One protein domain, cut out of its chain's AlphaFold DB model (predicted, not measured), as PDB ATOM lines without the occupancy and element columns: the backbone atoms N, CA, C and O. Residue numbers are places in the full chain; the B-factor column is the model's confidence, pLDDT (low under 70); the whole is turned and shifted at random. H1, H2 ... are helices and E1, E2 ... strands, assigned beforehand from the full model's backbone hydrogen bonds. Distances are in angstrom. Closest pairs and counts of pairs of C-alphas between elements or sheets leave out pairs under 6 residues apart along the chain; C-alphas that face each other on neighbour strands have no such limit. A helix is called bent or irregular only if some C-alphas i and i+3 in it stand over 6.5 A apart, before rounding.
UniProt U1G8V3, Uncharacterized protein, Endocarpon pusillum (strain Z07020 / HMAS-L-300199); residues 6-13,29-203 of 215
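AT A GLANCE: This is residues 6 to 13 and 29 to 203 of the 215 residues of an uncharacterized protein of Endocarpon pusillum (strain Z07020 / HMAS-L-300199) (UniProt U1G8V3). A wall of seven strands, E1 E2 E3 E4 E5 E7 E6, has H7, H6 and H4 side by side over one face, and its other face is largely bare. H2 and H3 continue that layer past H4 toward the E1 edge, while H1 and H5 sit together beyond one end of the strands. The printed part has 183 residues, with seven named helices and seven named strands in the order E1 E2 H1 H2 H3 E3 H4 E4 H5 H6 E5 H7 E6 E7; the sheet is mixed, and the class is mixed, helices and strands. The whole is compact, with a radius of gyration of the C-alphas of 16.6 A and spans of 50 by 37 by 27 A.

HOW THE PARTS SIT: Begin at E3, residues 81 to 87, with parallel neighbours E2, residues 35 to 42, and E4, residues 109 to 113; find N 38 and O 83 within hydrogen-bond range at 2.9 A, and N 84 and O 111 at 2.9 A. E5, residues 165 to 168, is parallel to E4, with N 110 and O 165 at 2.9 A. Antiparallel are edge strand E1, residues 6 to 9, to E2, with N 7 and O 37 at 2.9 A, and E7, residues 199 to 202, to E5, with N 166 and O 200 at 2.9 A. Edge strand E6, residues 192 to 194, forms a hairpin with E7, with N 193 and O 201 at 2.8 A. H6, residues 136 to 160, runs along E5 at a height over the sheet of 8.9 A; H7, residues 177 to 191, is over E6 on the same face at 7.2 A, giving two layers, helices on one face of a sheet. The hub H6 touches H7 at a shallow tilt of 19 degrees, the closest C-alphas being Arg 155 and Leu 188, 5.3 A. Residues 142 to 153 of H6 touch H4, residues 91 to 101, at Ser 146 and Tyr 91, C-alphas 4.6 A apart; residues 136 to 139 touch H1, residues 44 to 48, at Ala 139 and Tyr 47, 6.9 A. H1 touches H5, residues 122 to 130, with C-alphas of Lys 45 and Glu 126 closest at 6.3 A. H2, residues 60 to 66, touches H4 about perpendicular, at 73 degrees, with C-alphas of Met 61 and Val 97 closest at 5.7 A. H3, residues 70 to 78, only grazes the sheet. Strand-helix-strand units, parallel neighbour strands with helices between, are E2, H1 H2 H3, E3, and, with right-handed crossovers, E3, H4, E4 and E4, H5 H6, E5; E5, H7, E6 is a split one, with E7 between its strands, also right-handed. Each O i to N i+4 pair is within hydrogen-bond range in H2, H3, H4, H5 and H6, against 9 of 11 in H7 and 0 of 1 in H1, where 2 of 2 O i to N i+3 pairs are.

IN THESE COORDINATES: Find C-alpha 6 at (62.227, 82.488, 31.456), where E1 begins, and C-alpha 202 at (83.738, 65.911, 35.738), where E7 ends. From C-alpha 136 at (83.158, 99.630, 33.223) H6 runs 35.9 A; E2 spans 22.6 A, H7 20.8 A and E3 20.2 A. H7 is irregular: C-alphas 187 and 190 are 9.6 A apart.

THE WHOLE: The two C-alphas farthest apart, those of Leu 13 and Lys 131, stand 51.2 A from each other. Residues 14 to 28 are not printed, and C-alphas 13 and 29 are 16.8 A apart across this cut. Of the links printed whole, H1 to H2 is long, with 11 residues. The mean pLDDT of the printed part is 91.7, and no printed residue is under 70.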
ATOM      1  N   ILE A   6      62.251  83.725  30.692       91.50
ATOM      2  CA  ILE A   6      62.227  82.488  31.456       91.50
ATOM      3  C   ILE A   6      61.714  81.391  30.542       91.50
ATOM      4  O   ILE A   6      60.741  81.573  29.810       91.50
ATOM      5  N   ARG A   7      62.375  80.239  30.571       93.50
ATOM      6  CA  ARG A   7      61.986  79.100  29.747       93.50
ATOM      7  C   ARG A   7      62.135  77.813  30.535       93.50
ATOM      8  O   ARG A   7      63.183  77.544  31.116       93.50
ATOM      9  N   PHE A   8      61.080  77.012  30.483       92.19
ATOM     10  CA  PHE A   8      61.030  75.670  31.040       92.19
ATOM     11  C   PHE A   8      60.972  74.654  29.904       92.19
ATOM     12  O   PHE A   8      60.298  74.878  28.893       92.19
ATOM     13  N   ARG A   9      61.676  73.534  30.054       92.00
ATOM     14  CA  ARG A   9      61.580  72.393  29.139       92.00
ATOM     15  C   ARG A   9      61.493  71.092  29.924       92.00
ATOM     16  O   ARG A   9      61.955  70.988  31.058       92.00
ATOM     17  N   GLN A  10      60.893  70.099  29.287       87.81
ATOM     18  CA  GLN A  10      60.786  68.736  29.794       87.81
ATOM     19  C   GLN A  10      61.557  67.795  28.873       87.81
ATOM     20  O   GLN A  10      61.539  67.958  27.649       87.81
ATOM     21  N   SER A  11      62.206  66.790  29.449       84.94
ATOM     22  CA  SER A  11      62.787  65.711  28.667       84.94
ATOM     23  C   SER A  11      61.672  64.847  28.075       84.94
ATOM     24  O   SER A  11      60.591  64.693  28.651       84.94
ATOM     25  N   ARG A  12      61.936  64.240  26.916       78.75
ATOM     26  CA  ARG A  12      60.968  63.351  26.257       78.75
ATOM     27  C   ARG A  12      60.544  62.192  27.168       78.75
ATOM     28  O   ARG A  12      59.382  61.810  27.169       78.75
ATOM     29  N   LEU A  13      61.473  61.671  27.971       77.75
ATOM     30  CA  LEU A  13      61.207  60.605  28.938       77.75
ATOM     31  C   LEU A  13      60.313  61.077  30.092       77.75
ATOM     32  O   LEU A  13      59.412  60.346  30.494       77.75
ATOM     33  N   SER A  29      54.490  72.981  39.231       82.06
ATOM     34  CA  SER A  29      53.958  71.608  39.297       82.06
ATOM     35  C   SER A  29      53.229  71.177  38.024       82.06
ATOM     36  O   SER A  29      52.993  69.984  37.839       82.06
ATOM     37  N   ALA A  30      52.923  72.111  37.117       82.94
ATOM     38  CA  ALA A  30      52.159  71.839  35.899       82.94
ATOM     39  C   ALA A  30      52.761  70.725  35.015       82.94
ATOM     40  O   ALA A  30      52.027  69.997  34.340       82.94
ATOM     41  N   ARG A  31      54.096  70.590  34.983       84.19
ATOM     42  CA  ARG A  31      54.829  69.543  34.247       84.19
ATOM     43  C   ARG A  31      56.116  69.149  34.984       84.19
ATOM     44  O   ARG A  31      56.644  69.958  35.742       84.19
ATOM     45  N   PRO A  32      56.675  67.944  34.748       87.00
ATOM     46  CA  PRO A  32      57.973  67.539  35.278       87.00
ATOM     47  C   PRO A  32      59.094  68.253  34.517       87.00
ATOM     48  O   PRO A  32      59.731  67.690  33.624       87.00
ATOM     49  N   TRP A  33      59.307  69.525  34.840       92.31
ATOM     50  CA  TRP A  33      60.359  70.334  34.243       92.31
ATOM     51  C   TRP A  33      61.735  69.746  34.572       92.31
ATOM     52  O   TRP A  33      62.041  69.452  35.724       92.31
ATOM     53  N   THR A  34      62.567  69.573  33.546       94.56
ATOM     54  CA  THR A  34      63.932  69.034  33.675       94.56
ATOM     55  C   THR A  34      64.990  70.040  33.243       94.56
ATOM     56  O   THR A  34      66.155  69.894  33.601       94.56
ATOM     57  N   GLU A  35      64.610  71.052  32.462       96.00
ATOM     58  CA  GLU A  35      65.501  72.141  32.072       96.00
ATOM     59  C   GLU A  35      64.855  73.483  32.400       96.00
ATOM     60  O   GLU A  35      63.672  73.705  32.121       96.00
ATOM     61  N   PHE A  36      65.653  74.384  32.955       95.25
ATOM     62  CA  PHE A  36      65.234  75.729  33.305       95.25
ATOM     63  C   PHE A  36      66.294  76.725  32.847       95.25
ATOM     64  O   PHE A  36      67.484  76.531  33.080       95.25
ATOM     65  N   SER A  37      65.881  77.786  32.163       95.81
ATOM     66  CA  SER A  37      66.798  78.841  31.743       95.81
ATOM     67  C   SER A  37      66.231  80.212  32.042       95.81
ATOM     68  O   SER A  37      65.052  80.458  31.770       95.81
ATOM     69  N   ILE A  38      67.092  81.095  32.530       94.69
ATOM     70  CA  ILE A  38      66.767  82.483  32.833       94.69
ATOM     71  C   ILE A  38      67.756  83.390  32.112       94.69
ATOM     72  O   ILE A  38      68.965  83.183  32.186       94.69
ATOM     73  N   ASN A  39      67.219  84.412  31.455       94.31
ATOM     74  CA  ASN A  39      67.959  85.568  30.986       94.31
ATOM     75  C   ASN A  39      67.404  86.817  31.682       94.31
ATOM     76  O   ASN A  39      66.236  87.143  31.484       94.31
ATOM     77  N   GLU A  40      68.211  87.485  32.505       93.06
ATOM     78  CA  GLU A  40      67.824  88.694  33.251       93.06
ATOM     79  C   GLU A  40      68.247  89.997  32.554       93.06
ATOM     80  O   GLU A  40      68.097  91.079  33.109       93.06
ATOM     81  N   GLY A  41      68.749  89.919  31.320       91.00
ATOM     82  CA  GLY A  41      69.136  91.097  30.550       91.00
ATOM     83  C   GLY A  41      70.423  91.742  31.062       91.00
ATOM     84  O   GLY A  41      71.312  91.052  31.552       91.00
ATOM     85  N   SER A  42      70.545  93.058  30.882       91.44
ATOM     86  CA  SER A  42      71.757  93.830  31.185       91.44
ATOM     87  C   SER A  42      71.584  94.708  32.411       91.44
ATOM     88  O   SER A  42      70.586  95.415  32.529       91.44
ATOM     89  N   SER A  43      72.582  94.688  33.295       92.38
ATOM     90  CA  SER A  43      72.667  95.595  34.446       92.38
ATOM     91  C   SER A  43      73.610  96.782  34.193       92.38
ATOM     92  O   SER A  43      73.766  97.621  35.078       92.38
ATOM     93  N   LEU A  44      74.197  96.897  32.989       91.25
ATOM     94  CA  LEU A  44      75.188  97.930  32.644       91.25
ATOM     95  C   LEU A  44      74.727  99.352  32.975       91.25
ATOM     96  O   LEU A  44      75.489 100.141  33.528       91.25
ATOM     97  N   LYS A  45      73.455  99.658  32.711       89.38
ATOM     98  CA  LYS A  45      72.863 100.969  32.989       89.38
ATOM     99  C   LYS A  45      73.046 101.425  34.433       89.38
ATOM    100  O   LYS A  45      73.154 102.622  34.690       89.38
ATOM    101  N   VAL A  46      73.056 100.497  35.389       89.75
ATOM    102  CA  VAL A  46      73.107 100.837  36.814       89.75
ATOM    103  C   VAL A  46      74.482 101.377  37.210       89.75
ATOM    104  O   VAL A  46      74.544 102.273  38.043       89.75
ATOM    105  N   TYR A  47      75.552 100.953  36.532       91.12
ATOM    106  CA  TYR A  47      76.914 101.468  36.730       91.12
ATOM    107  C   TYR A  47      77.114 102.905  36.227       91.12
ATOM    108  O   TYR A  47      78.190 103.468  36.387       91.12
ATOM    109  N   SER A  48      76.083 103.527  35.641       88.94
ATOM    110  CA  SER A  48      76.078 104.978  35.402       88.94
ATOM    111  C   SER A  48      75.688 105.809  36.627       88.94
ATOM    112  O   SER A  48      75.689 107.039  36.584       88.94
ATOM    113  N   GLN A  49      75.315 105.150  37.726       86.75
ATOM    114  CA  GLN A  49      74.889 105.789  38.963       86.75
ATOM    115  C   GLN A  49      75.976 105.654  40.027       86.75
ATOM    116  O   GLN A  49      76.414 104.549  40.327       86.75
ATOM    117  N   TYR A  50      76.331 106.768  40.671       76.00
ATOM    118  CA  TYR A  50      77.335 106.789  41.744       76.00
ATOM    119  C   TYR A  50      77.006 105.827  42.903       76.00
ATOM    120  O   TYR A  50      77.892 105.198  43.467       76.00
ATOM    121  N   GLU A  51      75.722 105.663  43.237       85.00
ATOM    122  CA  GLU A  51      75.257 104.794  44.329       85.00
ATOM    123  C   GLU A  51      74.684 103.457  43.828       85.00
ATOM    124  O   GLU A  51      73.715 102.935  44.388       85.00
ATOM    125  N   TYR A  52      75.239 102.894  42.747       82.25
ATOM    126  CA  TYR A  52      74.747 101.632  42.177       82.25
ATOM    127  C   TYR A  52      74.698 100.494  43.208       82.25
ATOM    128  O   TYR A  52      73.788  99.671  43.164       82.25
ATOM    129  N   PHE A  53      75.615 100.484  44.177       78.38
ATOM    130  CA  PHE A  53      75.698  99.482  45.242       78.38
ATOM    131  C   PHE A  53      74.479  99.470  46.187       78.38
ATOM    132  O   PHE A  53      74.247  98.479  46.876       78.38
ATOM    133  N   LEU A  54      73.670 100.541  46.215       83.94
ATOM    134  CA  LEU A  54      72.390 100.581  46.941       83.94
ATOM    135  C   LEU A  54      71.227 100.000  46.124       83.94
ATOM    136  O   LEU A  54      70.111  99.853  46.632       83.94
ATOM    137  N   ARG A  55      71.447  99.699  44.841       84.31
ATOM    138  CA  ARG A  55      70.434  99.142  43.945       84.31
ATOM    139  C   ARG A  55      70.421  97.622  44.039       84.31
ATOM    140  O   ARG A  55      71.403  96.971  44.378       84.31
ATOM    141  N   ARG A  56      69.276  97.041  43.686       81.19
ATOM    142  CA  ARG A  56      69.100  95.593  43.586       81.19
ATOM    143  C   ARG A  56      68.522  95.249  42.225       81.19
ATOM    144  O   ARG A  56      67.517  95.835  41.825       81.19
ATOM    145  N   THR A  57      69.121  94.271  41.556       82.94
ATOM    146  CA  THR A  57      68.586  93.727  40.308       82.94
ATOM    147  C   THR A  57      67.210  93.106  40.574       82.94
ATOM    148  O   THR A  57      67.088  92.247  41.459       82.94
ATOM    149  N   PRO A  58      66.152  93.521  39.856       82.69
ATOM    150  CA  PRO A  58      64.874  92.830  39.929       82.69
ATOM    151  C   PRO A  58      65.079  91.413  39.394       82.69
ATOM    152  O   PRO A  58      65.436  91.238  38.240       82.69
ATOM    153  N   SER A  59      64.893  90.389  40.223       85.38
ATOM    154  CA  SER A  59      65.206  89.015  39.825       85.38
ATOM    155  C   SER A  59      64.145  88.032  40.280       85.38
ATOM    156  O   SER A  59      63.769  87.984  41.456       85.38
ATOM    157  N   LEU A  60      63.726  87.178  39.344       84.31
ATOM    158  CA  LEU A  60      62.849  86.059  39.654       84.31
ATOM    159  C   LEU A  60      63.546  85.051  40.572       84.31
ATOM    160  O   LEU A  60      62.902  84.520  41.467       84.31
ATOM    161  N   MET A  61      64.854  84.829  40.421       87.12
ATOM    162  CA  MET A  61      65.610  83.943  41.317       87.12
ATOM    163  C   MET A  61      65.632  84.480  42.746       87.12
ATOM    164  O   MET A  61      65.470  83.720  43.700       87.12
ATOM    165  N   SER A  62      65.770  85.799  42.906       84.19
ATOM    166  CA  SER A  62      65.615  86.439  44.215       84.19
ATOM    167  C   SER A  62      64.211  86.218  44.794       84.19
ATOM    168  O   SER A  62      64.091  85.861  45.964       84.19
ATOM    169  N   ALA A  63      63.154  86.383  43.995       84.19
ATOM    170  CA  ALA A  63      61.779  86.151  44.447       84.19
ATOM    171  C   ALA A  63      61.523  84.674  44.813       84.19
ATOM    172  O   ALA A  63      60.959  84.386  45.865       84.19
ATOM    173  N   MET A  64      62.019  83.740  43.997       84.19
ATOM    174  CA  MET A  64      61.981  82.290  44.227       84.19
ATOM    175  C   MET A  64      62.685  81.875  45.525       84.19
ATOM    176  O   MET A  64      62.250  80.941  46.198       84.19
ATOM    177  N   LEU A  65      63.763  82.572  45.894       80.56
ATOM    178  CA  LEU A  65      64.474  82.328  47.148       80.56
ATOM    179  C   LEU A  65      63.655  82.762  48.370       80.56
ATOM    180  O   LEU A  65      63.666  82.062  49.380       80.56
ATOM    181  N   LEU A  66      62.991  83.918  48.276       81.69
ATOM    182  CA  LEU A  66      62.264  84.557  49.379       81.69
ATOM    183  C   LEU A  66      60.866  83.969  49.601       81.69
ATOM    184  O   LEU A  66      60.393  83.939  50.734       81.69
ATOM    185  N   CYS A  67      60.217  83.490  48.540       80.25
ATOM    186  CA  CYS A  67      58.873  82.918  48.587       80.25
ATOM    187  C   CYS A  67      58.876  81.483  48.034       80.25
ATOM    188  O   CYS A  67      58.349  81.243  46.944       80.25
ATOM    189  N   PRO A  68      59.482  80.513  48.745       79.06
ATOM    190  CA  PRO A  68      59.506  79.134  48.280       79.06
ATOM    191  C   PRO A  68      58.097  78.525  48.311       79.06
ATOM    192  O   PRO A  68      57.481  78.440  49.372       79.06
ATOM    193  N   SER A  69      57.599  78.054  47.162       85.06
ATOM    194  CA  SER A  69      56.426  77.174  47.107       85.06
ATOM    195  C   SER A  69      56.855  75.696  47.124       85.06
ATOM    196  O   SER A  69      57.982  75.368  46.717       85.06
ATOM    197  N   PRO A  70      55.988  74.767  47.572       85.25
ATOM    198  CA  PRO A  70      56.243  73.334  47.439       85.25
ATOM    199  C   PRO A  70      56.493  72.923  45.982       85.25
ATOM    200  O   PRO A  70      57.438  72.182  45.710       85.25
ATOM    201  N   GLY A  71      55.716  73.479  45.041       86.56
ATOM    202  CA  GLY A  71      55.876  73.254  43.602       86.56
ATOM    203  C   GLY A  71      57.240  73.710  43.084       86.56
ATOM    204  O   GLY A  71      57.923  72.953  42.397       86.56
ATOM    205  N   LEU A  72      57.690  74.907  43.474       87.56
ATOM    206  CA  LEU A  72      59.015  75.427  43.128       87.56
ATOM    207  C   LEU A  72      60.134  74.535  43.675       87.56
ATOM    208  O   LEU A  72      61.069  74.199  42.953       87.56
ATOM    209  N   THR A  73      60.036  74.133  44.942       87.56
ATOM    210  CA  THR A  73      61.041  73.275  45.590       87.56
ATOM    211  C   THR A  73      61.127  71.917  44.897       87.56
ATOM    212  O   THR A  73      62.224  71.436  44.602       87.56
ATOM    213  N   PHE A  74      59.974  71.326  44.574       87.31
ATOM    214  CA  PHE A  74      59.902  70.091  43.808       87.31
ATOM    215  C   PHE A  74      60.537  70.257  42.425       87.31
ATOM    216  O   PHE A  74      61.411  69.468  42.068       87.31
ATOM    217  N   MET A  75      60.167  71.306  41.687       90.00
ATOM    218  CA  MET A  75      60.712  71.611  40.364       90.00
ATOM    219  C   MET A  75      62.238  71.729  40.400       90.00
ATOM    220  O   MET A  75      62.914  70.987  39.690       90.00
ATOM    221  N   LEU A  76      62.785  72.567  41.291       91.50
ATOM    222  CA  LEU A  76      64.231  72.749  41.449       91.50
ATOM    223  C   LEU A  76      64.939  71.421  41.732       91.50
ATOM    224  O   LEU A  76      65.971  71.140  41.127       91.50
ATOM    225  N   SER A  77      64.356  70.567  42.580       89.50
ATOM    226  CA  SER A  77      64.932  69.256  42.895       89.50
ATOM    227  C   SER A  77      65.001  68.310  41.692       89.50
ATOM    228  O   SER A  77      65.798  67.380  41.717       89.50
ATOM    229  N   LYS A  78      64.189  68.510  40.645       90.94
ATOM    230  CA  LYS A  78      64.129  67.650  39.449       90.94
ATOM    231  C   LYS A  78      64.912  68.189  38.254       90.94
ATOM    232  O   LYS A  78      65.067  67.460  37.274       90.94
ATOM    233  N   LEU A  79      65.408  69.423  38.325       95.25
ATOM    234  CA  LEU A  79      66.173  70.017  37.236       95.25
ATOM    235  C   LEU A  79      67.480  69.261  36.996       95.25
ATOM    236  O   LEU A  79      68.264  69.031  37.911       95.25
ATOM    237  N   GLU A  80      67.720  68.932  35.731       96.88
ATOM    238  CA  GLU A  80      68.951  68.315  35.241       96.88
ATOM    239  C   GLU A  80      69.821  69.311  34.470       96.88
ATOM    240  O   GLU A  80      71.033  69.115  34.358       96.88
ATOM    241  N   LYS A  81      69.215  70.372  33.920       97.88
ATOM    242  CA  LYS A  81      69.925  71.427  33.197       97.88
ATOM    243  C   LYS A  81      69.474  72.805  33.645       97.88
ATOM    244  O   LYS A  81      68.275  73.086  33.686       97.88
ATOM    245  N   PHE A  82      70.442  73.673  33.902       97.81
ATOM    246  CA  PHE A  82      70.192  75.063  34.235       97.81
ATOM    247  C   PHE A  82      71.080  75.988  33.404       97.81
ATOM    248  O   PHE A  82      72.272  75.737  33.225       97.81
ATOM    249  N   THR A  83      70.490  77.052  32.866       97.88
ATOM    250  CA  THR A  83      71.211  78.089  32.120       97.88
ATOM    251  C   THR A  83      70.879  79.450  32.696       97.88
ATOM    252  O   THR A  83      69.709  79.827  32.762       97.88
ATOM    253  N   TYR A  84      71.913  80.186  33.080       97.25
ATOM    254  CA  TYR A  84      71.794  81.535  33.599       97.25
ATOM    255  C   TYR A  84      72.524  82.519  32.695       97.25
ATOM    256  O   TYR A  84      73.705  82.351  32.389       97.25
ATOM    257  N   THR A  85      71.805  83.554  32.283       96.06
ATOM    258  CA  THR A  85      72.337  84.666  31.507       96.06
ATOM    259  C   THR A  85      71.949  85.968  32.188       96.06
ATOM    260  O   THR A  85      70.770  86.229  32.413       96.06
ATOM    261  N   ALA A  86      72.930  86.797  32.501       94.88
ATOM    262  CA  ALA A  86      72.720  88.163  32.960       94.88
ATOM    263  C   ALA A  86      73.976  88.946  32.607       94.88
ATOM    264  O   ALA A  86      75.059  88.461  32.870       94.88
ATOM    265  N   ILE A  87      73.867  90.118  32.002       94.75
ATOM    266  CA  ILE A  87      75.020  90.874  31.511       94.75
ATOM    267  C   ILE A  87      75.467  91.863  32.589       94.75
ATOM    268  O   ILE A  87      74.685  92.729  32.987       94.75
ATOM    269  N   PHE A  88      76.705  91.699  33.060       95.00
ATOM    270  CA  PHE A  88      77.318  92.430  34.175       95.00
ATOM    271  C   PHE A  88      76.427  92.541  35.424       95.00
ATOM    272  O   PHE A  88      76.167  93.645  35.891       95.00
ATOM    273  N   PRO A  89      75.886  91.431  35.965       95.19
ATOM    274  CA  PRO A  89      75.124  91.492  37.204       95.19
ATOM    275  C   PRO A  89      76.044  91.804  38.389       95.19
ATOM    276  O   PRO A  89      77.227  91.470  38.374       95.19
ATOM    277  N   PHE A  90      75.466  92.330  39.465       95.06
ATOM    278  CA  PHE A  90      76.174  92.448  40.737       95.06
ATOM    279  C   PHE A  90      76.519  91.068  41.317       95.06
ATOM    280  O   PHE A  90      75.693  90.146  41.287       95.06
ATOM    281  N   TYR A  91      77.695  90.927  41.925       95.50
ATOM    282  CA  TYR A  91      78.161  89.678  42.526       95.50
ATOM    283  C   TYR A  91      77.228  89.213  43.647       95.50
ATOM    284  O   TYR A  91      76.985  88.015  43.811       95.50
ATOM    285  N   ASN A  92      76.658  90.153  44.411       93.19
ATOM    286  CA  ASN A  92      75.717  89.853  45.492       93.19
ATOM    287  C   ASN A  92      74.415  89.235  44.954       93.19
ATOM    288  O   ASN A  92      73.783  88.398  45.603       93.19
ATOM    289  N   HIS A  93      74.033  89.616  43.740       94.06
ATOM    290  CA  HIS A  93      72.888  89.083  43.039       94.06
ATOM    291  C   HIS A  93      73.207  87.702  42.458       94.06
ATOM    292  O   HIS A  93      72.428  86.764  42.644       94.06
ATOM    293  N   VAL A  94      74.404  87.521  41.893       96.38
ATOM    294  CA  VAL A  94      74.900  86.194  41.498       96.38
ATOM    295  C   VAL A  94      74.929  85.233  42.694       96.38
ATOM    296  O   VAL A  94      74.445  84.112  42.567       96.38
ATOM    297  N   ASP A  95      75.366  85.653  43.886       94.81
ATOM    298  CA  ASP A  95      75.307  84.809  45.091       94.81
ATOM    299  C   ASP A  95      73.870  84.372  45.447       94.81
ATOM    300  O   ASP A  95      73.630  83.207  45.782       94.81
ATOM    301  N   HIS A  96      72.875  85.259  45.315       92.94
ATOM    302  CA  HIS A  96      71.465  84.887  45.495       92.94
ATOM    303  C   HIS A  96      70.991  83.845  44.478       92.94
ATOM    304  O   HIS A  96      70.264  82.910  44.833       92.94
ATOM    305  N   VAL A  97      71.413  83.971  43.221       95.00
ATOM    306  CA  VAL A  97      71.133  82.974  42.181       95.00
ATOM    307  C   VAL A  97      71.789  81.640  42.546       95.00
ATOM    308  O   VAL A  97      71.111  80.610  42.565       95.00
ATOM    309  N   LEU A  98      73.065  81.650  42.937       96.25
ATOM    310  CA  LEU A  98      73.818  80.459  43.341       96.25
ATOM    311  C   LEU A  98      73.177  79.747  44.544       96.25
ATOM    312  O   LEU A  98      73.111  78.519  44.560       96.25
ATOM    313  N   LYS A  99      72.617  80.482  45.515       93.81
ATOM    314  CA  LYS A  99      71.841  79.908  46.635       93.81
ATOM    315  C   LYS A  99      70.634  79.083  46.176       93.81
ATOM    316  O   LYS A  99      70.310  78.087  46.817       93.81
ATOM    317  N   ASN A 100      69.977  79.454  45.075       92.69
ATOM    318  CA  ASN A 100      68.916  78.629  44.488       92.69
ATOM    319  C   ASN A 100      69.476  77.444  43.701       92.69
ATOM    320  O   ASN A 100      68.926  76.350  43.792       92.69
ATOM    321  N   ILE A 101      70.575  77.631  42.965       95.44
ATOM    322  CA  ILE A 101      71.217  76.546  42.206       95.44
ATOM    323  C   ILE A 101      71.678  75.424  43.144       95.44
ATOM    324  O   ILE A 101      71.511  74.254  42.821       95.44
ATOM    325  N   ARG A 102      72.149  75.751  44.354       94.19
ATOM    326  CA  ARG A 102      72.488  74.760  45.395       94.19
ATOM    327  C   ARG A 102      71.310  73.862  45.811       94.19
ATOM    328  O   ARG A 102      71.536  72.802  46.376       94.19
ATOM    329  N   LYS A 103      70.061  74.246  45.515       91.62
ATOM    330  CA  LYS A 103      68.859  73.421  45.747       91.62
ATOM    331  C   LYS A 103      68.550  72.469  44.580       91.62
ATOM    332  O   LYS A 103      67.670  71.621  44.702       91.62
ATOM    333  N   MET A 104      69.248  72.597  43.448       94.69
ATOM    334  CA  MET A 104      69.060  71.772  42.250       94.69
ATOM    335  C   MET A 104      69.896  70.486  42.340       94.69
ATOM    336  O   MET A 104      70.891  70.312  41.644       94.69
ATOM    337  N   LEU A 105      69.509  69.574  43.232       91.19
ATOM    338  CA  LEU A 105      70.342  68.422  43.625       91.19
ATOM    339  C   LEU A 105      70.628  67.426  42.483       91.19
ATOM    340  O   LEU A 105      71.630  66.711  42.507       91.19
ATOM    341  N   ASN A 106      69.749  67.377  41.477       94.69
ATOM    342  CA  ASN A 106      69.876  66.512  40.300       94.69
ATOM    343  C   ASN A 106      70.511  67.219  39.090       94.69
ATOM    344  O   ASN A 106      70.512  66.666  37.987       94.69
ATOM    345  N   LEU A 107      71.050  68.427  39.282       97.19
ATOM    346  CA  LEU A 107      71.637  69.217  38.211       97.19
ATOM    347  C   LEU A 107      72.869  68.513  37.639       97.19
ATOM    348  O   LEU A 107      73.825  68.240  38.356       97.19
ATOM    349  N   LYS A 108      72.842  68.248  36.331       97.31
ATOM    350  CA  LYS A 108      73.922  67.604  35.571       97.31
ATOM    351  C   LYS A 108      74.672  68.594  34.689       97.31
ATOM    352  O   LYS A 108      75.876  68.443  34.519       97.31
ATOM    353  N   HIS A 109      73.972  69.599  34.161       98.12
ATOM    354  CA  HIS A 109      74.527  70.585  33.236       98.12
ATOM    355  C   HIS A 109      74.233  71.994  33.736       98.12
ATOM    356  O   HIS A 109      73.069  72.368  33.903       98.12
ATOM    357  N   LEU A 110      75.281  72.781  33.931       98.38
ATOM    358  CA  LEU A 110      75.183  74.167  34.357       98.38
ATOM    359  C   LEU A 110      75.848  75.072  33.330       98.38
ATOM    360  O   LEU A 110      76.975  74.812  32.927       98.38
ATOM    361  N   ARG A 111      75.163  76.136  32.916       98.44
ATOM    362  CA  ARG A 111      75.681  77.095  31.941       98.44
ATOM    363  C   ARG A 111      75.554  78.529  32.437       98.44
ATOM    364  O   ARG A 111      74.477  78.903  32.905       98.44
ATOM    365  N   PHE A 112      76.620  79.307  32.281       97.69
ATOM    366  CA  PHE A 112      76.686  80.721  32.641       97.69
ATOM    367  C   PHE A 112      77.125  81.594  31.462       97.69
ATOM    368  O   PHE A 112      78.002  81.216  30.684       97.69
ATOM    369  N   ARG A 113      76.507  82.774  31.377       96.94
ATOM    370  CA  ARG A 113      76.938  83.909  30.558       96.94
ATOM    371  C   ARG A 113      76.727  85.191  31.357       96.94
ATOM    372  O   ARG A 113      75.580  85.528  31.664       96.94
ATOM    373  N   LEU A 114      77.819  85.852  31.716       96.88
ATOM    374  CA  LEU A 114      77.865  87.058  32.538       96.88
ATOM    375  C   LEU A 114      78.352  88.298  31.777       96.88
ATOM    376  O   LEU A 114      78.159  89.413  32.260       96.88
ATOM    377  N   CYS A 115      78.940  88.138  30.589       94.44
ATOM    378  CA  CYS A 115      79.289  89.246  29.706       94.44
ATOM    379  C   CYS A 115      78.469  89.191  28.407       94.44
ATOM    380  O   CYS A 115      77.879  88.157  28.068       94.44
ATOM    381  N   PRO A 116      78.354  90.315  27.675       91.75
ATOM    382  CA  PRO A 116      77.682  90.303  26.389       91.75
ATOM    383  C   PRO A 116      78.435  89.417  25.400       91.75
ATOM    384  O   PRO A 116      79.639  89.189  25.518       91.75
ATOM    385  N   ASP A 117      77.697  88.938  24.406       88.75
ATOM    386  CA  ASP A 117      78.285  88.255  23.260       88.75
ATOM    387  C   ASP A 117      79.259  89.195  22.520       88.75
ATOM    388  O   ASP A 117      78.937  90.378  22.389       88.75
ATOM    389  N   PRO A 118      80.396  88.718  21.983       86.00
ATOM    390  CA  PRO A 118      81.301  89.570  21.208       86.00
ATOM    391  C   PRO A 118      80.634  90.258  20.005       86.00
ATOM    392  O   PRO A 118      81.083  91.313  19.571       86.00
ATOM    393  N   SER A 119      79.557  89.673  19.468       87.31
ATOM    394  CA  SER A 119      78.775  90.248  18.364       87.31
ATOM    395  C   SER A 119      77.655  91.203  18.807       87.31
ATOM    396  O   SER A 119      76.945  91.758  17.968       87.31
ATOM    397  N   SER A 120      77.455  91.382  20.114       87.75
ATOM    398  CA  SER A 120      76.349  92.157  20.678       87.75
ATOM    399  C   SER A 120      76.700  93.639  20.829       87.75
ATOM    400  O   SER A 120      77.681  93.981  21.480       87.75
ATOM    401  N   SER A 121      75.808  94.524  20.374       88.00
ATOM    402  CA  SER A 121      75.908  95.985  20.544       88.00
ATOM    403  C   SER A 121      75.543  96.491  21.945       88.00
ATOM    404  O   SER A 121      75.601  97.686  22.191       88.00
ATOM    405  N   VAL A 122      75.163  95.612  22.883       87.94
ATOM    406  CA  VAL A 122      74.628  96.005  24.204       87.94
ATOM    407  C   VAL A 122      75.516  96.999  24.963       87.94
ATOM    408  O   VAL A 122      74.972  97.884  25.613       87.94
ATOM    409  N   ILE A 123      76.848  96.878  24.905       85.88
ATOM    410  CA  ILE A 123      77.737  97.849  25.567       85.88
ATOM    411  C   ILE A 123      77.637  99.216  24.881       85.88
ATOM    412  O   ILE A 123      77.446 100.221  25.563       85.88
ATOM    413  N   ASP A 124      77.732  99.246  23.552       88.56
ATOM    414  CA  ASP A 124      77.681 100.479  22.765       88.56
ATOM    415  C   ASP A 124      76.332 101.190  22.932       88.56
ATOM    416  O   ASP A 124      76.291 102.393  23.184       88.56
ATOM    417  N   ASP A 125      75.232 100.435  22.873       88.75
ATOM    418  CA  ASP A 125      73.872 100.950  23.047       88.75
ATOM    419  C   ASP A 125      73.700 101.607  24.432       88.75
ATOM    420  O   ASP A 125      73.194 102.725  24.543       88.75
ATOM    421  N   GLU A 126      74.179 100.952  25.496       88.12
ATOM    422  CA  GLU A 126      74.100 101.469  26.870       88.12
ATOM    423  C   GLU A 126      75.031 102.675  27.087       88.12
ATOM    424  O   GLU A 126      74.658 103.634  27.770       88.12
ATOM    425  N   LEU A 127      76.225 102.688  26.481       87.69
ATOM    426  CA  LEU A 127      77.124 103.847  26.505       87.69
ATOM    427  C   LEU A 127      76.491 105.056  25.811       87.69
ATOM    428  O   LEU A 127      76.560 106.169  26.337       87.69
ATOM    429  N   VAL A 128      75.832 104.853  24.668       89.25
ATOM    430  CA  VAL A 128      75.100 105.914  23.965       89.25
ATOM    431  C   VAL A 128      73.946 106.436  24.827       89.25
ATOM    432  O   VAL A 128      73.828 107.650  25.013       89.25
ATOM    433  N   GLU A 129      73.132 105.553  25.416       87.06
ATOM    434  CA  GLU A 129      72.011 105.947  26.283       87.06
ATOM    435  C   GLU A 129      72.456 106.733  27.526       87.06
ATOM    436  O   GLU A 129      71.809 107.702  27.931       87.06
ATOM    437  N   THR A 130      73.566 106.326  28.140       84.19
ATOM    438  CA  THR A 130      74.097 106.931  29.373       84.19
ATOM    439  C   THR A 130      75.026 108.119  29.115       84.19
ATOM    440  O   THR A 130      75.517 108.732  30.066       84.19
ATOM    441  N   LYS A 131      75.245 108.491  27.845       85.62
ATOM    442  CA  LYS A 131      76.198 109.530  27.416       85.62
ATOM    443  C   LYS A 131      77.638 109.244  27.869       85.62
ATOM    444  O   LYS A 131      78.381 110.171  28.177       85.62
ATOM    445  N   GLY A 132      78.013 107.968  27.930       79.69
ATOM    446  CA  GLY A 132      79.354 107.509  28.294       79.69
ATOM    447  C   GLY A 132      79.653 107.492  29.795       79.69
ATOM    448  O   GLY A 132      80.803 107.292  30.165       79.69
ATOM    449  N   HIS A 133      78.659 107.683  30.667       85.81
ATOM    450  CA  HIS A 133      78.871 107.731  32.120       85.81
ATOM    451  C   HIS A 133      78.905 106.355  32.808       85.81
ATOM    452  O   HIS A 133      78.704 106.296  34.012       85.81
ATOM    453  N   ILE A 134      79.107 105.250  32.086       89.44
ATOM    454  CA  ILE A 134      79.168 103.908  32.686       89.44
ATOM    455  C   ILE A 134      80.574 103.642  33.218       89.44
ATOM    456  O   ILE A 134      81.541 103.692  32.456       89.44
ATOM    457  N   ASP A 135      80.676 103.281  34.498       90.00
ATOM    458  CA  ASP A 135      81.917 102.750  35.055       90.00
ATOM    459  C   ASP A 135      82.078 101.262  34.700       90.00
ATOM    460  O   ASP A 135      81.505 100.364  35.321       90.00
ATOM    461  N   LEU A 136      82.853 100.996  33.647       90.88
ATOM    462  CA  LEU A 136      83.158  99.630  33.223       90.88
ATOM    463  C   LEU A 136      84.161  98.934  34.150       90.88
ATOM    464  O   LEU A 136      84.201  97.705  34.156       90.88
ATOM    465  N   VAL A 137      84.966  99.675  34.917       92.88
ATOM    466  CA  VAL A 137      85.933  99.073  35.848       92.88
ATOM    467  C   VAL A 137      85.178  98.332  36.944       92.88
ATOM    468  O   VAL A 137      85.468  97.161  37.203       92.88
ATOM    469  N   ASP A 138      84.153  98.968  37.504       93.00
ATOM    470  CA  ASP A 138      83.278  98.352  38.498       93.00
ATOM    471  C   ASP A 138      82.509  97.158  37.920       93.00
ATOM    472  O   ASP A 138      82.466  96.091  38.533       93.00
ATOM    473  N   ALA A 139      81.980  97.276  36.697       93.94
ATOM    474  CA  ALA A 139      81.306  96.163  36.028       93.94
ATOM    475  C   ALA A 139      82.225  94.934  35.861       93.94
ATOM    476  O   ALA A 139      81.820  93.803  36.148       93.94
ATOM    477  N   TRP A 140      83.484  95.139  35.462       95.00
ATOM    478  CA  TRP A 140      84.475  94.064  35.354       95.00
ATOM    479  C   TRP A 140      84.899  93.496  36.716       95.00
ATOM    480  O   TRP A 140      85.130  92.290  36.837       95.00
ATOM    481  N   MET A 141      84.973  94.322  37.761       95.25
ATOM    482  CA  MET A 141      85.268  93.864  39.123       95.25
ATOM    483  C   MET A 141      84.165  92.941  39.663       95.25
ATOM    484  O   MET A 141      84.444  91.863  40.204       95.25
ATOM    485  N   GLU A 142      82.909  93.338  39.463       96.62
ATOM    486  CA  GLU A 142      81.713  92.567  39.806       96.62
ATOM    487  C   GLU A 142      81.660  91.241  39.029       96.62
ATOM    488  O   GLU A 142      81.388  90.184  39.606       96.62
ATOM    489  N   PHE A 143      82.005  91.270  37.738       97.38
ATOM    490  CA  PHE A 143      82.122  90.087  36.881       97.38
ATOM    491  C   PHE A 143      83.156  89.079  37.409       97.38
ATOM    492  O   PHE A 143      82.841  87.898  37.587       97.38
ATOM    493  N   ASN A 144      84.373  89.538  37.715       96.81
ATOM    494  CA  ASN A 144      85.449  88.672  38.207       96.81
ATOM    495  C   ASN A 144      85.084  88.041  39.559       96.81
ATOM    496  O   ASN A 144      85.241  86.835  39.763       96.81
ATOM    497  N   THR A 145      84.517  88.844  40.464       97.69
ATOM    498  CA  THR A 145      84.040  88.365  41.770       97.69
ATOM    499  C   THR A 145      82.923  87.332  41.606       97.69
ATOM    500  O   THR A 145      82.928  86.292  42.269       97.69
ATOM    501  N   SER A 146      81.993  87.571  40.677       98.19
ATOM    502  CA  SER A 146      80.909  86.642  40.346       98.19
ATOM    503  C   SER A 146      81.436  85.282  39.894       98.19
ATOM    504  O   SER A 146      80.970  84.259  40.399       98.19
ATOM    505  N   TYR A 147      82.432  85.237  39.002       98.00
ATOM    506  CA  TYR A 147      83.004  83.964  38.556       98.00
ATOM    507  C   TYR A 147      83.755  83.208  39.649       98.00
ATOM    508  O   TYR A 147      83.666  81.980  39.689       98.00
ATOM    509  N   GLY A 148      84.382  83.907  40.599       98.00
ATOM    510  CA  GLY A 148      84.916  83.271  41.806       98.00
ATOM    511  C   GLY A 148      83.829  82.523  42.594       98.00
ATOM    512  O   GLY A 148      83.979  81.344  42.930       98.00
ATOM    513  N   LEU A 149      82.681  83.169  42.825       98.38
ATOM    514  CA  LEU A 149      81.534  82.562  43.518       98.38
ATOM    515  C   LEU A 149      80.919  81.392  42.734       98.38
ATOM    516  O   LEU A 149      80.541  80.367  43.323       98.38
ATOM    517  N   VAL A 150      80.826  81.533  41.408       98.31
ATOM    518  CA  VAL A 150      80.367  80.471  40.504       98.31
ATOM    519  C   VAL A 150      81.302  79.271  40.607       98.31
ATOM    520  O   VAL A 150      80.821  78.172  40.877       98.31
ATOM    521  N   GLY A 151      82.619  79.470  40.497       97.62
ATOM    522  CA  GLY A 151      83.622  78.410  40.595       97.62
ATOM    523  C   GLY A 151      83.513  77.619  41.900       97.62
ATOM    524  O   GLY A 151      83.426  76.390  41.880       97.62
ATOM    525  N   HIS A 152      83.412  78.302  43.047       97.12
ATOM    526  CA  HIS A 152      83.233  77.631  44.340       97.12
ATOM    527  C   HIS A 152      81.931  76.825  44.416       97.12
ATOM    528  O   HIS A 152      81.909  75.718  44.957       97.12
ATOM    529  N   THR A 153      80.846  77.348  43.844       97.44
ATOM    530  CA  THR A 153      79.560  76.643  43.811       97.44
ATOM    531  C   THR A 153      79.603  75.438  42.876       97.44
ATOM    532  O   THR A 153      79.109  74.377  43.238       97.44
ATOM    533  N   VAL A 154      80.232  75.556  41.707       97.12
ATOM    534  CA  VAL A 154      80.430  74.441  40.767       97.12
ATOM    535  C   VAL A 154      81.269  73.342  41.411       97.12
ATOM    536  O   VAL A 154      80.913  72.172  41.301       97.12
ATOM    537  N   ARG A 155      82.335  73.695  42.139       95.56
ATOM    538  CA  ARG A 155      83.138  72.729  42.900       95.56
ATOM    539  C   ARG A 155      82.316  72.001  43.961       95.56
ATOM    540  O   ARG A 155      82.426  70.786  44.078       95.56
ATOM    541  N   LEU A 156      81.483  72.716  44.717       94.75
ATOM    542  CA  LEU A 156      80.558  72.096  45.671       94.75
ATOM    543  C   LEU A 156      79.621  71.109  44.955       94.75
ATOM    544  O   LEU A 156      79.518  69.948  45.340       94.75
ATOM    545  N   LEU A 157      78.990  71.558  43.866       94.75
ATOM    546  CA  LEU A 157      78.034  70.774  43.084       94.75
ATOM    547  C   LEU A 157      78.655  69.538  42.418       94.75
ATOM    548  O   LEU A 157      77.998  68.503  42.317       94.75
ATOM    549  N   SER A 158      79.911  69.619  41.984       93.31
ATOM    550  CA  SER A 158      80.622  68.493  41.373       93.31
ATOM    551  C   SER A 158      81.119  67.474  42.402       93.31
ATOM    552  O   SER A 158      81.219  66.286  42.091       93.31
ATOM    553  N   VAL A 159      81.420  67.914  43.627       91.50
ATOM    554  CA  VAL A 159      81.883  67.044  44.717       91.50
ATOM    555  C   VAL A 159      80.722  66.337  45.404       91.50
ATOM    556  O   VAL A 159      80.798  65.127  45.606       91.50
ATOM    557  N   GLU A 160      79.684  67.083  45.777       90.56
ATOM    558  CA  GLU A 160      78.607  66.601  46.649       90.56
ATOM    559  C   GLU A 160      77.379  66.100  45.882       90.56
ATOM    560  O   GLU A 160      76.577  65.349  46.435       90.56
ATOM    561  N   TYR A 161      77.226  66.486  44.611       91.75
ATOM    562  CA  TYR A 161      76.011  66.227  43.839       91.75
ATOM    563  C   TYR A 161      76.316  65.626  42.455       91.75
ATOM    564  O   TYR A 161      77.347  64.984  42.221       91.75
ATOM    565  N   SER A 162      75.358  65.777  41.537       92.31
ATOM    566  CA  SER A 162      75.338  65.118  40.228       92.31
ATOM    567  C   SER A 162      75.885  65.980  39.089       92.31
ATOM    568  O   SER A 162      75.669  65.624  37.930       92.31
ATOM    569  N   LEU A 163      76.570  67.096  39.374       96.81
ATOM    570  CA  LEU A 163      77.052  67.981  38.314       96.81
ATOM    571  C   LEU A 163      78.138  67.279  37.491       96.81
ATOM    572  O   LEU A 163      79.119  66.768  38.036       96.81
ATOM    573  N   GLN A 164      77.931  67.240  36.174       96.44
ATOM    574  CA  GLN A 164      78.805  66.573  35.207       96.44
ATOM    575  C   GLN A 164      79.452  67.574  34.258       96.44
ATOM    576  O   GLN A 164      80.625  67.417  33.929       96.44
ATOM    577  N   GLU A 165      78.705  68.594  33.840       97.81
ATOM    578  CA  GLU A 165      79.158  69.592  32.878       97.81
ATOM    579  C   GLU A 165      78.919  71.007  33.403       97.81
ATOM    580  O   GLU A 165      77.816  71.352  33.845       97.81
ATOM    581  N   PHE A 166      79.954  71.835  33.312       98.38
ATOM    582  CA  PHE A 166      79.887  73.267  33.556       98.38
ATOM    583  C   PHE A 166      80.364  74.009  32.306       98.38
ATOM    584  O   PHE A 166      81.484  73.800  31.857       98.38
ATOM    585  N   GLN A 167      79.502  74.851  31.740       98.25
ATOM    586  CA  GLN A 167      79.768  75.637  30.541       98.25
ATOM    587  C   GLN A 167      79.813  77.125  30.882       98.25
ATOM    588  O   GLN A 167      78.849  77.681  31.413       98.25
ATOM    589  N   VAL A 168      80.887  77.781  30.474       97.88
ATOM    590  CA  VAL A 168      81.060  79.230  30.523       97.88
ATOM    591  C   VAL A 168      81.064  79.749  29.097       97.88
ATOM    592  O   VAL A 168      81.927  79.385  28.305       97.88
ATOM    593  N   GLU A 169      80.078  80.563  28.736       96.62
ATOM    594  CA  GLU A 169      79.987  81.112  27.376       96.62
ATOM    595  C   GLU A 169      80.870  82.356  27.188       96.62
ATOM    596  O   GLU A 169      81.255  82.679  26.066       96.62
ATOM    597  N   ASP A 170      81.261  83.010  28.284       96.25
ATOM    598  CA  ASP A 170      82.077  84.232  28.265       96.25
ATOM    599  C   ASP A 170      83.532  83.986  27.823       96.25
ATOM    600  O   ASP A 170      84.225  84.919  27.433       96.25
ATOM    601  N   VAL A 171      83.979  82.722  27.796       94.56
ATOM    602  CA  VAL A 171      85.281  82.298  27.233       94.56
ATOM    603  C   VAL A 171      85.390  82.623  25.734       94.56
ATOM    604  O   VAL A 171      86.491  82.712  25.199       94.56
ATOM    605  N   SER A 172      84.259  82.860  25.057       92.38
ATOM    606  CA  SER A 172      84.233  83.375  23.680       92.38
ATOM    607  C   SER A 172      84.797  84.795  23.536       92.38
ATOM    608  O   SER A 172      85.104  85.213  22.419       92.38
ATOM    609  N   MET A 173      84.948  85.543  24.633       91.38
ATOM    610  CA  MET A 173      85.534  86.876  24.612       91.38
ATOM    611  C   MET A 173      87.047  86.807  24.846       91.38
ATOM    612  O   MET A 173      87.523  86.616  25.965       91.38
ATOM    613  N   GLU A 174      87.808  86.994  23.764       88.75
ATOM    614  CA  GLU A 174      89.268  86.812  23.735       88.75
ATOM    615  C   GLU A 174      90.020  87.656  24.782       88.75
ATOM    616  O   GLU A 174      91.038  87.217  25.300       88.75
ATOM    617  N   GLY A 175      89.503  88.831  25.161       89.69
ATOM    618  CA  GLY A 175      90.153  89.714  26.139       89.69
ATOM    619  C   GLY A 175      90.165  89.201  27.586       89.69
ATOM    620  O   GLY A 175      90.995  89.650  28.371       89.69
ATOM    621  N   ILE A 176      89.268  88.278  27.952       92.69
ATOM    622  CA  ILE A 176      89.169  87.720  29.320       92.69
ATOM    623  C   ILE A 176      89.366  86.207  29.371       92.69
ATOM    624  O   ILE A 176      89.444  85.635  30.454       92.69
ATOM    625  N   LYS A 177      89.413  85.564  28.205       94.19
ATOM    626  CA  LYS A 177      89.426  84.115  28.024       94.19
ATOM    627  C   LYS A 177      90.458  83.414  28.902       94.19
ATOM    628  O   LYS A 177      90.081  82.579  29.722       94.19
ATOM    629  N   ASP A 178      91.729  83.782  28.760       95.12
ATOM    630  CA  ASP A 178      92.829  83.097  29.443       95.12
ATOM    631  C   ASP A 178      92.758  83.289  30.963       95.12
ATOM    632  O   ASP A 178      92.824  82.315  31.710       95.12
ATOM    633  N   GLY A 179      92.516  84.522  31.426       95.56
ATOM    634  CA  GLY A 179      92.394  84.818  32.856       95.56
ATOM    635  C   GLY A 179      91.182  84.145  33.510       95.56
ATOM    636  O   GLY A 179      91.258  83.696  34.655       95.56
ATOM    637  N   LEU A 180      90.070  84.025  32.779       96.19
ATOM    638  CA  LEU A 180      88.871  83.341  33.256       96.19
ATOM    639  C   LEU A 180      89.085  81.826  33.358       96.19
ATOM    640  O   LEU A 180      88.698  81.229  34.364       96.19
ATOM    641  N   ILE A 181      89.721  81.214  32.352       96.81
ATOM    642  CA  ILE A 181      90.079  79.789  32.379       96.81
ATOM    643  C   ILE A 181      91.036  79.512  33.540       96.81
ATOM    644  O   ILE A 181      90.754  78.630  34.347       96.81
ATOM    645  N   GLU A 182      92.115  80.290  33.672       96.25
ATOM    646  CA  GLU A 182      93.113  80.119  34.733       96.25
ATOM    647  C   GLU A 182      92.479  80.220  36.129       96.25
ATOM    648  O   GLU A 182      92.697  79.361  36.988       96.25
ATOM    649  N   SER A 183      91.636  81.236  36.347       96.31
ATOM    650  CA  SER A 183      90.934  81.432  37.616       96.31
ATOM    651  C   SER A 183      90.007  80.259  37.953       96.31
ATOM    652  O   SER A 183      90.008  79.763  39.084       96.31
ATOM    653  N   LEU A 184      89.231  79.780  36.977       97.19
ATOM    654  CA  LEU A 184      88.311  78.663  37.183       97.19
ATOM    655  C   LEU A 184      89.051  77.342  37.387       97.19
ATOM    656  O   LEU A 184      88.687  76.600  38.299       97.19
ATOM    657  N   ASP A 185      90.108  77.064  36.626       96.25
ATOM    658  CA  ASP A 185      90.931  75.863  36.799       96.25
ATOM    659  C   ASP A 185      91.547  75.806  38.203       96.25
ATOM    660  O   ASP A 185      91.493  74.762  38.866       96.25
ATOM    661  N   ALA A 186      92.039  76.941  38.714       96.06
ATOM    662  CA  ALA A 186      92.575  77.040  40.070       96.06
ATOM    663  C   ALA A 186      91.524  76.722  41.152       96.06
ATOM    664  O   ALA A 186      91.832  76.070  42.156       96.06
ATOM    665  N   ILE A 187      90.270  77.151  40.964       96.69
ATOM    666  CA  ILE A 187      89.187  76.923  41.934       96.69
ATOM    667  C   ILE A 187      88.646  75.491  41.846       96.69
ATOM    668  O   ILE A 187      88.437  74.845  42.884       96.69
ATOM    669  N   LEU A 188      88.383  75.015  40.626       95.00
ATOM    670  CA  LEU A 188      87.711  73.749  40.336       95.00
ATOM    671  C   LEU A 188      88.608  72.532  40.596       95.00
ATOM    672  O   LEU A 188      88.120  71.505  41.086       95.00
ATOM    673  N   GLY A 189      89.911  72.662  40.338       89.56
ATOM    674  CA  GLY A 189      90.897  71.603  40.537       89.56
ATOM    675  C   GLY A 189      90.645  70.354  39.680       89.56
ATOM    676  O   GLY A 189      89.881  70.355  38.721       89.56
ATOM    677  N   SER A 190      91.261  69.230  40.053       86.75
ATOM    678  CA  SER A 190      91.317  68.010  39.224       86.75
ATOM    679  C   SER A 190      89.987  67.267  39.017       86.75
ATOM    680  O   SER A 190      89.906  66.354  38.192       86.75
ATOM    681  N   LYS A 191      88.930  67.617  39.761       86.38
ATOM    682  CA  LYS A 191      87.616  66.968  39.624       86.38
ATOM    683  C   LYS A 191      86.821  67.454  38.420       86.38
ATOM    684  O   LYS A 191      85.950  66.721  37.967       86.38
ATOM    685  N   MET A 192      87.090  68.656  37.921       93.38
ATOM    686  CA  MET A 192      86.433  69.227  36.747       93.38
ATOM    687  C   MET A 192      87.523  69.662  35.775       93.38
ATOM    688  O   MET A 192      88.242  70.616  36.033       93.38
ATOM    689  N   VAL A 193      87.657  68.941  34.670       94.81
ATOM    690  CA  VAL A 193      88.732  69.133  33.696       94.81
ATOM    691  C   VAL A 193      88.216  69.977  32.542       94.81
ATOM    692  O   VAL A 193      87.192  69.635  31.942       94.81
ATOM    693  N   HIS A 194      88.931  71.052  32.221       95.94
ATOM    694  CA  HIS A 194      88.651  71.877  31.053       95.94
ATOM    695  C   HIS A 194      88.850  71.064  29.760       95.94
ATOM    696  O   HIS A 194      89.863  70.390  29.582       95.94
ATOM    697  N   GLN A 195      87.861  71.096  28.868       93.75
ATOM    698  CA  GLN A 195      87.826  70.364  27.595       93.75
ATOM    699  C   GLN A 195      87.971  71.293  26.377       93.75
ATOM    700  O   GLN A 195      87.905  70.818  25.245       93.75
ATOM    701  N   GLY A 196      88.166  72.596  26.598       91.62
ATOM    702  CA  GLY A 196      88.126  73.622  25.556       91.62
ATOM    703  C   GLY A 196      86.770  74.322  25.473       91.62
ATOM    704  O   GLY A 196      85.785  73.873  26.058       91.62
ATOM    705  N   ASP A 197      86.746  75.458  24.773       91.00
ATOM    706  CA  ASP A 197      85.553  76.279  24.512       91.00
ATOM    707  C   ASP A 197      84.717  76.612  25.764       91.00
ATOM    708  O   ASP A 197      83.491  76.718  25.710       91.00
ATOM    709  N   GLY A 198      85.376  76.751  26.920       94.75
ATOM    710  CA  GLY A 198      84.728  77.060  28.193       94.75
ATOM    711  C   GLY A 198      83.886  75.915  28.760       94.75
ATOM    712  O   GLY A 198      82.982  76.162  29.559       94.75
ATOM    713  N   LEU A 199      84.140  74.671  28.352       97.62
ATOM    714  CA  LEU A 199      83.490  73.484  28.896       97.62
ATOM    715  C   LEU A 199      84.398  72.792  29.915       97.62
ATOM    716  O   LEU A 199      85.495  72.350  29.587       97.62
ATOM    717  N   TRP A 200      83.898  72.593  31.130       97.69
ATOM    718  CA  TRP A 200      84.499  71.725  32.137       97.69
ATOM    719  C   TRP A 200      83.646  70.480  32.328       97.69
ATOM    720  O   TRP A 200      82.427  70.564  32.510       97.69
ATOM    721  N   ARG A 201      84.297  69.316  32.339       96.94
ATOM    722  CA  ARG A 201      83.651  68.026  32.593       96.94
ATOM    723  C   ARG A 201      84.209  67.360  33.830       96.94
ATOM    724  O   ARG A 201      85.414  67.385  34.069       96.94
ATOM    725  N   ARG A 202      83.332  66.713  34.591       93.69
ATOM    726  CA  ARG A 202      83.738  65.911  35.738       93.69
ATOM    727  C   ARG A 202      84.688  64.800  35.289       93.69
ATOM    728  O   ARG A 202      84.373  64.073  34.345       93.69
ATOM    729  N   SER A 203      85.830  64.661  35.962       86.75
ATOM    730  CA  SER A 203      86.750  63.556  35.701       86.75
ATOM    731  C   SER A 203      86.069  62.228  36.036       86.75
ATOM    732  O   SER A 203      85.441  62.069  37.088       86.75
TER     733      SER A 203